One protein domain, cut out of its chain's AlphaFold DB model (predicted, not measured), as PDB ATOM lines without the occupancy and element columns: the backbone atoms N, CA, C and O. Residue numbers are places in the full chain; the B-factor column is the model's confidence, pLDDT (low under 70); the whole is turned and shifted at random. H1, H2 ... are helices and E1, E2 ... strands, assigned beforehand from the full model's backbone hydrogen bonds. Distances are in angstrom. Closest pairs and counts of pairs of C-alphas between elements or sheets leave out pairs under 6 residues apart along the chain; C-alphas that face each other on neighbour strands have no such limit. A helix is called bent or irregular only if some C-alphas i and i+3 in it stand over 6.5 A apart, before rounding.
ATOM      1  N   HIS A   5      13.647 -16.435 137.687       51.34
ATOM      2  CA  HIS A   5      13.228 -15.736 138.918       51.34
ATOM      3  C   HIS A   5      12.573 -14.361 138.698       51.34
ATOM      4  O   HIS A   5      11.832 -13.902 139.561       51.34
ATOM      5  N   LYS A   6      12.791 -13.705 137.547       49.34
ATOM      6  CA  LYS A   6      12.175 -12.393 137.259       49.34
ATOM      7  C   LYS A   6      10.675 -12.488 136.958       49.34
ATOM      8  O   LYS A   6       9.934 -11.587 137.327       49.34
ATOM      9  N   ALA A   7      10.234 -13.574 136.322       53.88
ATOM     10  CA  ALA A   7       8.821 -13.789 136.002       53.88
ATOM     11  C   ALA A   7       7.969 -14.051 137.259       53.88
ATOM     12  O   ALA A   7       6.837 -13.590 137.326       53.88
ATOM     13  N   LEU A   8       8.537 -14.725 138.268       52.41
ATOM     14  CA  LEU A   8       7.859 -15.009 139.539       52.41
ATOM     15  C   LEU A   8       7.596 -13.719 140.345       52.41
ATOM     16  O   LEU A   8       6.482 -13.488 140.792       52.41
ATOM     17  N   LEU A   9       8.598 -12.832 140.424       53.94
ATOM     18  CA  LEU A   9       8.491 -11.515 141.074       53.94
ATOM     19  C   LEU A   9       7.477 -10.580 140.394       53.94
ATOM     20  O   LEU A   9       6.824  -9.779 141.059       53.94
ATOM     21  N   LEU A  10       7.346 -10.663 139.067       57.16
ATOM     22  CA  LEU A  10       6.319  -9.924 138.328       57.16
ATOM     23  C   LEU A  10       4.916 -10.466 138.627       57.16
ATOM     24  O   LEU A  10       4.000  -9.669 138.807       57.16
ATOM     25  N   LEU A  11       4.756 -11.788 138.733       59.12
ATOM     26  CA  LEU A  11       3.472 -12.425 139.034       59.12
ATOM     27  C   LEU A  11       2.958 -12.060 140.437       59.12
ATOM     28  O   LEU A  11       1.793 -11.692 140.581       59.12
ATOM     29  N   ASP A  12       3.837 -12.083 141.443       60.41
ATOM     30  CA  ASP A  12       3.496 -11.707 142.824       60.41
ATOM     31  C   ASP A  12       3.098 -10.229 142.935       60.41
ATOM     32  O   ASP A  12       2.118  -9.888 143.599       60.41
ATOM     33  N   ASN A  13       3.793  -9.343 142.216       61.06
ATOM     34  CA  ASN A  13       3.437  -7.925 142.173       61.06
ATOM     35  C   ASN A  13       2.097  -7.677 141.458       61.06
ATOM     36  O   ASN A  13       1.339  -6.801 141.877       61.06
ATOM     37  N   MET A  14       1.765  -8.446 140.414       64.38
ATOM     38  CA  MET A  14       0.459  -8.342 139.749       64.38
ATOM     39  C   MET A  14      -0.682  -8.881 140.621       64.38
ATOM     40  O   MET A  14      -1.753  -8.280 140.640       64.38
ATOM     41  N   LEU A  15      -0.456  -9.955 141.383       64.12
ATOM     42  CA  LEU A  15      -1.427 -10.484 142.349       64.12
ATOM     43  C   LEU A  15      -1.670  -9.508 143.506       64.12
ATOM     44  O   LEU A  15      -2.822  -9.243 143.851       64.12
ATOM     45  N   GLY A  16      -0.606  -8.918 144.057       66.06
ATOM     46  CA  GLY A  16      -0.710  -7.863 145.066       66.06
ATOM     47  C   GLY A  16      -1.467  -6.639 144.546       66.06
ATOM     48  O   GLY A  16      -2.359  -6.128 145.223       66.06
ATOM     49  N   PHE A  17      -1.190  -6.214 143.310       68.12
ATOM     50  CA  PHE A  17      -1.925  -5.129 142.662       68.12
ATOM     51  C   PHE A  17      -3.407  -5.474 142.462       68.12
ATOM     52  O   PHE A  17      -4.265  -4.644 142.747       68.12
ATOM     53  N   PHE A  18      -3.727  -6.703 142.045       66.62
ATOM     54  CA  PHE A  18      -5.106  -7.153 141.849       66.62
ATOM     55  C   PHE A  18      -5.897  -7.199 143.164       66.62
ATOM     56  O   PHE A  18      -7.041  -6.750 143.208       66.62
ATOM     57  N   LEU A  19      -5.272  -7.657 144.254       65.69
ATOM     58  CA  LEU A  19      -5.863  -7.652 145.597       65.69
ATOM     59  C   LEU A  19      -6.141  -6.230 146.101       65.69
ATOM     60  O   LEU A  19      -7.211  -5.966 146.651       65.69
ATOM     61  N   VAL A  20      -5.216  -5.294 145.871       67.88
ATOM     62  CA  VAL A  20      -5.411  -3.877 146.219       67.88
ATOM     63  C   VAL A  20      -6.534  -3.260 145.381       67.88
ATOM     64  O   VAL A  20      -7.379  -2.553 145.925       67.88
ATOM     65  N   LEU A  21      -6.608  -3.568 144.085       68.06
ATOM     66  CA  LEU A  21      -7.661  -3.064 143.195       68.06
ATOM     67  C   LEU A  21      -9.045  -3.605 143.579       68.06
ATOM     68  O   LEU A  21     -10.018  -2.850 143.604       68.06
ATOM     69  N   GLN A  22      -9.129  -4.886 143.950       61.78
ATOM     70  CA  GLN A  22     -10.349  -5.482 144.494       61.78
ATOM     71  C   GLN A  22     -10.748  -4.835 145.823       61.78
ATOM     72  O   GLN A  22     -11.910  -4.476 145.991       61.78
ATOM     73  N   ALA A  23      -9.808  -4.606 146.743       62.59
ATOM     74  CA  ALA A  23     -10.100  -3.926 148.002       62.59
ATOM     75  C   ALA A  23     -10.618  -2.492 147.774       62.59
ATOM     76  O   ALA A  23     -11.635  -2.106 148.350       62.59
ATOM     77  N   VAL A  24      -9.990  -1.729 146.874       62.91
ATOM     78  CA  VAL A  24     -10.414  -0.364 146.512       62.91
ATOM     79  C   VAL A  24     -11.787  -0.342 145.833       62.91
ATOM     80  O   VAL A  24     -12.523   0.622 146.016       62.91
ATOM     81  N   ALA A  25     -12.174  -1.391 145.103       61.97
ATOM     82  CA  ALA A  25     -13.514  -1.510 144.524       61.97
ATOM     83  C   ALA A  25     -14.579  -1.968 145.544       61.97
ATOM     84  O   ALA A  25     -15.726  -1.525 145.488       61.97
ATOM     85  N   VAL A  26     -14.218  -2.827 146.503       60.41
ATOM     86  CA  VAL A  26     -15.145  -3.393 147.502       60.41
ATOM     87  C   VAL A  26     -15.474  -2.398 148.621       60.41
ATOM     88  O   VAL A  26     -16.617  -2.328 149.069       60.41
ATOM     89  N   ILE A  27     -14.512  -1.576 149.050       59.84
ATOM     90  CA  ILE A  27     -14.713  -0.560 150.096       59.84
ATOM     91  C   ILE A  27     -15.868   0.420 149.769       59.84
ATOM     92  O   ILE A  27     -16.777   0.548 150.595       59.84
ATOM     93  N   PRO A  28     -15.930   1.079 148.591       57.47
ATOM     94  CA  PRO A  28     -17.041   1.965 148.245       57.47
ATOM     95  C   PRO A  28     -18.381   1.223 148.140       57.47
ATOM     96  O   PRO A  28     -19.399   1.766 148.573       57.47
ATOM     97  N   LEU A  29     -18.396  -0.031 147.669       59.88
ATOM     98  CA  LEU A  29     -19.617  -0.848 147.602       59.88
ATOM     99  C   LEU A  29     -20.214  -1.147 148.985       59.88
ATOM    100  O   LEU A  29     -21.431  -1.238 149.115       59.88
ATOM    101  N   CYS A  30     -19.386  -1.240 150.026       60.78
ATOM    102  CA  CYS A  30     -19.835  -1.423 151.410       60.78
ATOM    103  C   CYS A  30     -20.219  -0.096 152.098       60.78
ATOM    104  O   CYS A  30     -21.113  -0.058 152.953       60.78
ATOM    105  N   ILE A  31     -19.576   1.014 151.722       61.81
ATOM    106  CA  ILE A  31     -19.817   2.344 152.306       61.81
ATOM    107  C   ILE A  31     -21.127   2.970 151.796       61.81
ATOM    108  O   ILE A  31     -21.858   3.594 152.561       61.81
ATOM    109  N   ILE A  32     -21.480   2.793 150.524       62.12
ATOM    110  CA  ILE A  32     -22.700   3.387 149.950       62.12
ATOM    111  C   ILE A  32     -23.993   2.910 150.653       62.12
ATOM    112  O   ILE A  32     -24.776   3.761 151.090       62.12
ATOM    113  N   PRO A  33     -24.252   1.598 150.837       61.56
ATOM    114  CA  PRO A  33     -25.474   1.137 151.497       61.56
ATOM    115  C   PRO A  33     -25.504   1.508 152.985       61.56
ATOM    116  O   PRO A  33     -26.579   1.738 153.544       61.56
ATOM    117  N   THR A  34     -24.344   1.614 153.640       67.44
ATOM    118  CA  THR A  34     -24.269   2.079 155.031       67.44
ATOM    119  C   THR A  34     -24.572   3.574 155.133       67.44
ATOM    120  O   THR A  34     -25.387   3.962 155.969       67.44
ATOM    121  N   GLN A  35     -24.050   4.409 154.231       67.81
ATOM    122  CA  GLN A  35     -24.389   5.836 154.156       67.81
ATOM    123  C   GLN A  35     -25.875   6.076 153.860       67.81
ATOM    124  O   GLN A  35     -26.496   6.920 154.508       67.81
ATOM    125  N   GLN A  36     -26.479   5.311 152.947       72.62
ATOM    126  CA  GLN A  36     -27.916   5.401 152.661       72.62
ATOM    127  C   GLN A  36     -28.766   5.053 153.892       72.62
ATOM    128  O   GLN A  36     -29.696   5.789 154.231       72.62
ATOM    129  N   LYS A  37     -28.419   3.979 154.615       75.56
ATOM    130  CA  LYS A  37     -29.090   3.616 155.874       75.56
ATOM    131  C   LYS A  37     -28.945   4.708 156.933       75.56
ATOM    132  O   LYS A  37     -29.935   5.066 157.568       75.56
ATOM    133  N   VAL A  38     -27.751   5.279 157.098       78.06
ATOM    134  CA  VAL A  38     -27.512   6.382 158.046       78.06
ATOM    135  C   VAL A  38     -28.368   7.597 157.689       78.06
ATOM    136  O   VAL A  38     -29.033   8.146 158.565       78.06
ATOM    137  N   GLN A  39     -28.440   7.974 156.410       80.62
ATOM    138  CA  GLN A  39     -29.287   9.082 155.960       80.62
ATOM    139  C   GLN A  39     -30.774   8.830 156.235       80.62
ATOM    140  O   GLN A  39     -31.469   9.738 156.693       80.62
ATOM    141  N   GLN A  40     -31.272   7.611 156.011       81.81
ATOM    142  CA  GLN A  40     -32.659   7.247 156.326       81.81
ATOM    143  C   GLN A  40     -32.942   7.310 157.833       81.81
ATOM    144  O   GLN A  40     -33.956   7.871 158.251       81.81
ATOM    145  N   VAL A  41     -32.047   6.775 158.668       84.44
ATOM    146  CA  VAL A  41     -32.176   6.841 160.133       84.44
ATOM    147  C   VAL A  41     -32.163   8.293 160.606       84.44
ATOM    148  O   VAL A  41     -32.996   8.686 161.424       84.44
ATOM    149  N   GLN A  42     -31.278   9.113 160.044       85.12
ATOM    150  CA  GLN A  42     -31.179  10.530 160.361       85.12
ATOM    151  C   GLN A  42     -32.455  11.294 159.968       85.12
ATOM    152  O   GLN A  42     -32.965  12.086 160.757       85.12
ATOM    153  N   GLN A  43     -33.026  11.022 158.790       84.56
ATOM    154  CA  GLN A  43     -34.311  11.592 158.362       84.56
ATOM    155  C   GLN A  43     -35.452  11.206 159.314       84.56
ATOM    156  O   GLN A  43     -36.213  12.069 159.755       84.56
ATOM    157  N   ARG A  44     -35.525   9.930 159.715       87.19
ATOM    158  CA  ARG A  44     -36.505   9.452 160.703       87.19
ATOM    159  C   ARG A  44     -36.338  10.133 162.063       87.19
ATOM    160  O   ARG A  44     -37.334  10.432 162.720       87.19
ATOM    161  N   ALA A  45     -35.101  10.397 162.485       88.62
ATOM    162  CA  ALA A  45     -34.821  11.132 163.714       88.62
ATOM    163  C   ALA A  45     -35.308  12.588 163.631       88.62
ATOM    164  O   ALA A  45     -35.930  13.070 164.575       88.62
ATOM    165  N   PHE A  46     -35.121  13.265 162.494       90.62
ATOM    166  CA  PHE A  46     -35.630  14.627 162.309       90.62
ATOM    167  C   PHE A  46     -37.157  14.704 162.285       90.62
ATOM    168  O   PHE A  46     -37.711  15.620 162.885       90.62
ATOM    169  N   LEU A  47     -37.846  13.732 161.679       90.06
ATOM    170  CA  LEU A  47     -39.312  13.649 161.751       90.06
ATOM    171  C   LEU A  47     -39.799  13.511 163.201       90.06
ATOM    172  O   LEU A  47     -40.730  14.204 163.611       90.06
ATOM    173  N   LYS A  48     -39.137  12.666 164.006       91.06
ATOM    174  CA  LYS A  48     -39.436  12.535 165.442       91.06
ATOM    175  C   LYS A  48     -39.190  13.841 166.195       91.06
ATOM    176  O   LYS A  48     -40.010  14.214 167.028       91.06
ATOM    177  N   LEU A  49     -38.094  14.533 165.895       91.56
ATOM    178  CA  LEU A  49     -37.737  15.798 166.535       91.56
ATOM    179  C   LEU A  49     -38.751  16.901 166.196       91.56
ATOM    180  O   LEU A  49     -39.240  17.574 167.100       91.56
ATOM    181  N   ALA A  50     -39.154  17.015 164.928       91.50
ATOM    182  CA  ALA A  50     -40.220  17.920 164.500       91.50
ATOM    183  C   ALA A  50     -41.552  17.602 165.202       91.50
ATOM    184  O   ALA A  50     -42.240  18.509 165.669       91.50
ATOM    185  N   CYS A  51     -41.896  16.316 165.339       91.44
ATOM    186  CA  CYS A  51     -43.073  15.885 166.095       91.44
ATOM    187  C   CYS A  51     -43.000  16.319 167.564       91.44
ATOM    188  O   CYS A  51     -43.977  16.834 168.102       91.44
ATOM    189  N   TRP A  52     -41.847  16.139 168.209       90.69
ATOM    190  CA  TRP A  52     -41.620  16.565 169.592       90.69
ATOM    191  C   TRP A  52     -41.775  18.075 169.765       90.69
ATOM    192  O   TRP A  52     -42.472  18.514 170.676       90.69
ATOM    193  N   GLN A  53     -41.208  18.869 168.856       91.56
ATOM    194  CA  GLN A  53     -41.344  20.326 168.885       91.56
ATOM    195  C   GLN A  53     -42.803  20.769 168.736       91.56
ATOM    196  O   GLN A  53     -43.241  21.663 169.453       91.56
ATOM    197  N   LYS A  54     -43.590  20.105 167.881       92.00
ATOM    198  CA  LYS A  54     -45.032  20.372 167.749       92.00
ATOM    199  C   LYS A  54     -45.836  19.985 168.992       92.00
ATOM    200  O   LYS A  54     -46.858  20.605 169.267       92.00
ATOM    201  N   ILE A  55     -45.409  18.961 169.734       88.31
ATOM    202  CA  ILE A  55     -46.039  18.580 171.008       88.31
ATOM    203  C   ILE A  55     -45.728  19.619 172.093       88.31
ATOM    204  O   ILE A  55     -46.621  19.972 172.855       88.31
ATOM    205  N   GLN A  56     -44.489  20.115 172.150       89.88
ATOM    206  CA  GLN A  56     -44.079  21.147 173.111       89.88
ATOM    207  C   GLN A  56     -44.680  22.521 172.796       89.88
ATOM    208  O   GLN A  56     -45.032  23.264 173.707       89.88
ATOM    209  N   HIS A  57     -44.826  22.841 171.512       89.62
ATOM    210  CA  HIS A  57     -45.345  24.115 171.037       89.62
ATOM    211  C   HIS A  57     -46.514  23.866 170.070       89.62
ATOM    212  O   HIS A  57     -46.318  23.770 168.849       89.62
ATOM    213  N   PRO A  58     -47.744  23.738 170.599       87.00
ATOM    214  CA  PRO A  58     -48.907  23.336 169.814       87.00
ATOM    215  C   PRO A  58     -49.289  24.341 168.720       87.00
ATOM    216  O   PRO A  58     -49.892  23.932 167.727       87.00
ATOM    217  N   ASP A  59     -48.868  25.600 168.825       89.56
ATOM    218  CA  ASP A  59     -49.222  26.665 167.876       89.56
ATOM    219  C   ASP A  59     -48.334  26.696 166.621       89.56
ATOM    220  O   ASP A  59     -48.667  27.345 165.630       89.56
ATOM    221  N   ILE A  60     -47.221  25.949 166.598       88.81
ATOM    222  CA  ILE A  60     -46.289  25.959 165.459       88.81
ATOM    223  C   ILE A  60     -46.936  25.310 164.232       88.81
ATOM    224  O   ILE A  60     -47.246  24.120 164.235       88.81
ATOM    225  N   THR A  61     -47.101  26.049 163.141       86.06
ATOM    226  CA  THR A  61     -47.683  25.524 161.893       86.06
ATOM    227  C   THR A  61     -46.663  24.820 160.999       86.06
ATOM    228  O   THR A  61     -47.013  23.882 160.283       86.06
ATOM    229  N   GLN A  62     -45.394  25.222 161.074       90.25
ATOM    230  CA  GLN A  62     -44.290  24.656 160.299       90.25
ATOM    231  C   GLN A  62     -42.967  24.780 161.056       90.25
ATOM    232  O   GLN A  62     -42.767  25.729 161.814       90.25
ATOM    233  N   ILE A  63     -42.039  23.859 160.805       92.69
ATOM    234  CA  ILE A  63     -40.675  23.949 161.334       92.69
ATOM    235  C   ILE A  63     -39.645  23.663 160.251       92.69
ATOM    236  O   ILE A  63     -39.870  22.851 159.355       92.69
ATOM    237  N   THR A  64     -38.501  24.339 160.329       92.31
ATOM    238  CA  THR A  64     -37.377  24.102 159.423       92.31
ATOM    239  C   THR A  64     -36.242  23.441 160.195       92.31
ATOM    240  O   THR A  64     -35.712  24.028 161.131       92.31
ATOM    241  N   LEU A  65     -35.850  22.232 159.790       87.50
ATOM    242  CA  LEU A  65     -34.691  21.516 160.334       87.50
ATOM    243  C   LEU A  65     -33.760  21.142 159.178       87.50
ATOM    244  O   LEU A  65     -34.212  20.562 158.191       87.50
ATOM    245  N   LYS A  66     -32.458  21.457 159.280       86.50
ATOM    246  CA  LYS A  66     -31.448  21.153 158.236       86.50
ATOM    247  C   LYS A  66     -31.887  21.604 156.826       86.50
ATOM    248  O   LYS A  66     -31.819  20.828 155.875       86.50
ATOM    249  N   ASN A  67     -32.381  22.838 156.696       87.50
ATOM    250  CA  ASN A  67     -32.889  23.418 155.440       87.50
ATOM    251  C   ASN A  67     -34.055  22.648 154.789       87.50
ATOM    252  O   ASN A  67     -34.364  22.853 153.615       87.50
ATOM    253  N   LYS A  68     -34.730  21.772 155.538       89.12
ATOM    254  CA  LYS A  68     -35.946  21.080 155.108       89.12
ATOM    255  C   LYS A  68     -37.123  21.577 155.932       89.12
ATOM    256  O   LYS A  68     -37.015  21.702 157.150       89.12
ATOM    257  N   LYS A  69     -38.237  21.851 155.256       92.12
ATOM    258  CA  LYS A  69     -39.498  22.241 155.892       92.12
ATOM    259  C   LYS A  69     -40.299  20.997 156.256       92.12
ATOM    260  O   LYS A  69     -40.411  20.075 155.447       92.12
ATOM    261  N   TYR A  70     -40.842  21.004 157.463       92.94
ATOM    262  CA  TYR A  70     -41.718  19.980 158.007       92.94
ATOM    263  C   TYR A  70     -43.054  20.627 158.331       92.94
ATOM    264  O   TYR A  70     -43.109  21.716 158.911       92.94
ATOM    265  N   TYR A  71     -44.113  19.934 157.948       92.88
ATOM    266  CA  TYR A  71     -45.479  20.397 158.099       92.88
ATOM    267  C   TYR A  71     -46.239  19.464 159.023       92.88
ATOM    268  O   TYR A  71     -45.926  18.274 159.128       92.88
ATOM    269  N   PHE A  72     -47.244  20.019 159.689       93.19
ATOM    270  CA  PHE A  72     -48.020  19.315 160.693       93.19
ATOM    271  C   PHE A  72     -49.477  19.226 160.271       93.19
ATOM    272  O   PHE A  72     -50.070  20.215 159.847       93.19
ATOM    273  N   TYR A  73     -50.072  18.055 160.455       90.19
ATOM    274  CA  TYR A  73     -51.499  17.851 160.282       90.19
ATOM    275  C   TYR A  73     -52.074  17.176 161.524       90.19
ATOM    276  O   TYR A  73     -51.656  16.091 161.931       90.19
ATOM    277  N   ASN A  74     -53.007  17.859 162.181       89.00
ATOM    278  CA  ASN A  74     -53.612  17.384 163.416       89.00
ATOM    279  C   ASN A  74     -54.935  16.678 163.096       89.00
ATOM    280  O   ASN A  74     -55.910  17.328 162.731       89.00
ATOM    281  N   ARG A  75     -54.983  15.353 163.273       86.69
ATOM    282  CA  ARG A  75     -56.183  14.512 163.097       86.69
ATOM    283  C   ARG A  75     -56.850  14.191 164.443       86.69
ATOM    284  O   ARG A  75     -57.375  13.097 164.654       86.69
ATOM    285  N   GLY A  76     -56.755  15.107 165.409       85.12
ATOM    286  CA  GLY A  76     -57.304  14.962 166.760       85.12
ATOM    287  C   GLY A  76     -56.519  13.966 167.619       85.12
ATOM    288  O   GLY A  76     -55.672  14.358 168.425       85.12
ATOM    289  N   LYS A  77     -56.789  12.664 167.450       86.81
ATOM    290  CA  LYS A  77     -56.110  11.577 168.191       86.81
ATOM    291  C   LYS A  77     -54.712  11.271 167.651       86.81
ATOM    292  O   LYS A  77     -53.887  10.699 168.362       86.81
ATOM    293  N   LYS A  78     -54.449  11.657 166.405       91.38
ATOM    294  CA  LYS A  78     -53.191  11.413 165.702       91.38
ATOM    295  C   LYS A  78     -52.586  12.730 165.236       91.38
ATOM    296  O   LYS A  78     -53.311  13.619 164.789       91.38
ATOM    297  N   LEU A  79     -51.270  12.844 165.345       90.06
ATOM    298  CA  LEU A  79     -50.491  13.948 164.795       90.06
ATOM    299  C   LEU A  79     -49.647  13.409 163.649       90.06
ATOM    300  O   LEU A  79     -48.863  12.490 163.843       90.06
ATOM    301  N   GLU A  80     -49.791  13.991 162.472       92.00
ATOM    302  CA  GLU A  80     -48.994  13.636 161.310       92.00
ATOM    303  C   GLU A  80     -47.970  14.736 161.030       92.00
ATOM    304  O   GLU A  80     -48.293  15.925 161.036       92.00
ATOM    305  N   VAL A  81     -46.725  14.330 160.808       92.50
ATOM    306  CA  VAL A  81     -45.617  15.189 160.398       92.50
ATOM    307  C   VAL A  81     -45.165  14.723 159.031       92.50
ATOM    308  O   VAL A  81     -44.808  13.559 158.881       92.50
ATOM    309  N   TYR A  82     -45.149  15.600 158.035       91.69
ATOM    310  CA  TYR A  82     -44.766  15.220 156.677       91.69
ATOM    311  C   TYR A  82     -43.705  16.147 156.093       91.69
ATOM    312  O   TYR A  82     -43.628  17.342 156.401       91.69
ATOM    313  N   GLN A  83     -42.848  15.559 155.260       89.00
ATOM    314  CA  GLN A  83     -41.717  16.208 154.613       89.00
ATOM    315  C   GLN A  83     -41.501  15.584 153.226       89.00
ATOM    316  O   GLN A  83     -40.888  14.524 153.091       89.00
ATOM    317  N   LYS A  84     -41.970  16.269 152.175       85.38
ATOM    318  CA  LYS A  84     -42.013  15.751 150.792       85.38
ATOM    319  C   LYS A  84     -42.703  14.376 150.732       85.38
ATOM    320  O   LYS A  84     -43.900  14.316 150.968       85.38
ATOM    321  N   ASN A  85     -41.957  13.303 150.464       84.06
ATOM    322  CA  ASN A  85     -42.498  11.954 150.247       84.06
ATOM    323  C   ASN A  85     -42.524  11.101 151.521       84.06
ATOM    324  O   ASN A  85     -42.903   9.945 151.471       84.06
ATOM    325  N   GLN A  86     -42.081  11.636 152.657       86.94
ATOM    326  CA  GLN A  86     -42.034  10.889 153.909       86.94
ATOM    327  C   GLN A  86     -43.005  11.495 154.907       86.94
ATOM    328  O   GLN A  86     -43.079  12.722 155.042       86.94
ATOM    329  N   SER A  87     -43.697  10.640 155.652       89.38
ATOM    330  CA  SER A  87     -44.517  11.074 156.773       89.38
ATOM    331  C   SER A  87     -44.306  10.214 158.015       89.38
ATOM    332  O   SER A  87     -43.851   9.068 157.975       89.38
ATOM    333  N   LEU A  88     -44.582  10.825 159.157       92.31
ATOM    334  CA  LEU A  88     -44.563  10.228 160.476       92.31
ATOM    335  C   LEU A  88     -45.923  10.472 161.113       92.31
ATOM    336  O   LEU A  88     -46.302  11.615 161.352       92.31
ATOM    337  N   GLU A  89     -46.626   9.400 161.441       92.44
ATOM    338  CA  GLU A  89     -47.821   9.453 162.270       92.44
ATOM    339  C   GLU A  89     -47.440   9.163 163.721       92.44
ATOM    340  O   GLU A  89     -46.777   8.170 164.032       92.44
ATOM    341  N   TYR A  90     -47.877  10.039 164.615       91.69
ATOM    342  CA  TYR A  90     -47.791   9.883 166.054       91.69
ATOM    343  C   TYR A  90     -49.191   9.657 166.629       91.69
ATOM    344  O   TYR A  90     -50.059  10.533 166.556       91.69
ATOM    345  N   ASP A  91     -49.408   8.482 167.217       89.94
ATOM    346  CA  ASP A  91     -50.632   8.176 167.953       89.94
ATOM    347  C   ASP A  91     -50.510   8.716 169.383       89.94
ATOM    348  O   ASP A  91     -49.685   8.246 170.170       89.94
ATOM    349  N   ARG A  92     -51.344   9.698 169.745       84.44
ATOM    350  CA  ARG A  92     -51.297  10.335 171.071       84.44
ATOM    351  C   ARG A  92     -51.775   9.407 172.189       84.44
ATOM    352  O   ARG A  92     -51.351   9.575 173.330       84.44
ATOM    353  N   LYS A  93     -52.652   8.443 171.882       87.31
ATOM    354  CA  LYS A  93     -53.216   7.505 172.863       87.31
ATOM    355  C   LYS A  93     -52.207   6.413 173.200       87.31
ATOM    356  O   LYS A  93     -52.022   6.095 174.369       87.31
ATOM    357  N   GLN A  94     -51.561   5.852 172.180       87.38
ATOM    358  CA  GLN A  94     -50.588   4.766 172.347       87.38
ATOM    359  C   GLN A  94     -49.148   5.262 172.532       87.38
ATOM    360  O   GLN A  94     -48.281   4.476 172.901       87.38
ATOM    361  N   LYS A  95     -48.881   6.549 172.278       85.38
ATOM    362  CA  LYS A  95     -47.537   7.150 172.260       85.38
ATOM    363  C   LYS A  95     -46.578   6.430 171.297       85.38
ATOM    364  O   LYS A  95     -45.383   6.330 171.566       85.38
ATOM    365  N   THR A  96     -47.094   5.938 170.169       87.12
ATOM    366  CA  THR A  96     -46.329   5.190 169.158       87.12
ATOM    367  C   THR A  96     -46.092   6.015 167.894       87.12
ATOM    368  O   THR A  96     -46.868   6.907 167.554       87.12
ATOM    369  N   PHE A  97     -44.996   5.704 167.197       86.75
ATOM    370  CA  PHE A  97     -44.602   6.332 165.936       86.75
ATOM    371  C   PHE A  97     -44.734   5.331 164.788       86.75
ATOM    372  O   PHE A  97     -44.231   4.211 164.891       86.75
ATOM    373  N   ARG A  98     -45.341   5.748 163.677       87.56
ATOM    374  CA  ARG A  98     -45.403   4.982 162.427       87.56
ATOM    375  C   ARG A  98     -44.832   5.817 161.291       87.56
ATOM    376  O   ARG A  98     -45.210   6.971 161.130       87.56
ATOM    377  N   PHE A  99     -43.907   5.239 160.534       85.75
ATOM    378  CA  PHE A  99     -43.281   5.895 159.389       85.75
ATOM    379  C   PHE A  99     -43.922   5.407 158.095       85.75
ATOM    380  O   PHE A  99     -44.110   4.203 157.931       85.75
ATOM    381  N   PHE A 100     -44.176   6.335 157.180       83.50
ATOM    382  CA  PHE A 100     -44.610   6.058 155.817       83.50
ATOM    383  C   PHE A 100     -43.577   6.632 154.840       83.50
ATOM    384  O   PHE A 100     -42.992   7.695 155.087       83.50
ATOM    385  N   THR A 101     -43.310   5.877 153.777       69.75
ATOM    386  CA  THR A 101     -42.324   6.165 152.722       69.75
ATOM    387  C   THR A 101     -42.988   6.250 151.370       69.75
ATOM    388  O   THR A 101     -43.937   5.458 151.176       69.75
TER     389      THR A 101
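What this domain is: This is residues 5 to 101 of the 101 residues of an uncharacterized protein of Bombilactobacillus bombi (UniProt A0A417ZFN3). A small curled sheet of five antiparallel strands wraps round the last turns of one very long helix, H1, whose residues 5 to 42 stick out from this head as a long arm. The sheet is a meander, each strand the antiparallel neighbour of the one before, in the order E1, E2, E3, E4, E5, and with H1 on one face it makes two layers. The printed part has 97 residues, with one named helix followed by five named strands, and its class is mixed, helices and strands. The whole is extended, with a radius of gyration of the C-alphas of 24.1 A and spans of 81 by 27 by 20 A, the arm making the length.

Where its parts are: The sheet is built of E1, residues 62 to 65, E2, residues 68 to 74, E3, residues 78 to 83, E4, residues 86 to 91, and E5, residues 96 to 100. E2 is 19.9 A long from first to last C-alpha, E3 and E4 are 16.7 A each, E5 is 13.5 A and E1 is 10.1 A. E5 ends at C-alpha 100 at (-44.610, 6.058, 155.817). H1, residues 5 to 56, is 76.2 A long, from C-alpha 5 at (13.228, -15.736, 138.918) to C-alpha 56 at (-44.079, 21.147, 173.111). H1 is neither bent nor irregular, but only just: C-alphas 25 and 28 are 6.2 A apart.

How they stand to each other: The sheet is strongly twisted, with E1 and E5 as edge strands. The hairpin E3 and E4 has N 81 and O 88 within hydrogen-bond range at 2.8 A. In the hairpin E2 and E3, N 73 and O 80 are 2.8 A apart. In the hairpin E4 and E5, N 89 and O 98 are 2.8 A apart. In the hairpin E1 and E2, N 70 and O 63 are 2.8 A apart. The pairing of E2 is staggered: its residues 68 to 71 pair with E1 and its residues 71 to 74 with E3. E1 and E5 are apart. The sheet curls round residues 43 to 55 of H1, which is on it. The closest C-alphas of H1 and E3 are those of Cys 51 and Val 81, 6.3 A apart; those of H1 and E4 are Leu 47 and Leu 88, 6.4 A apart; those of H1 and E1 are Ala 50 and Ile 63, 6.8 A apart. In H1, 43 of 48 O i to N i+4 pairs are within hydrogen-bond range.

The domain as a whole: The two C-alphas farthest apart are those of His 5 and Gly 76, at 81.8 A. Without residues 5 to 42, which stand free, the body has 59 residues and spans 31 by 26 by 16 A. The printed part has no cut, and the five links are tight. The mean pLDDT of the printed part is 79.3; residues 5 to 35 and residue 101 are under 70.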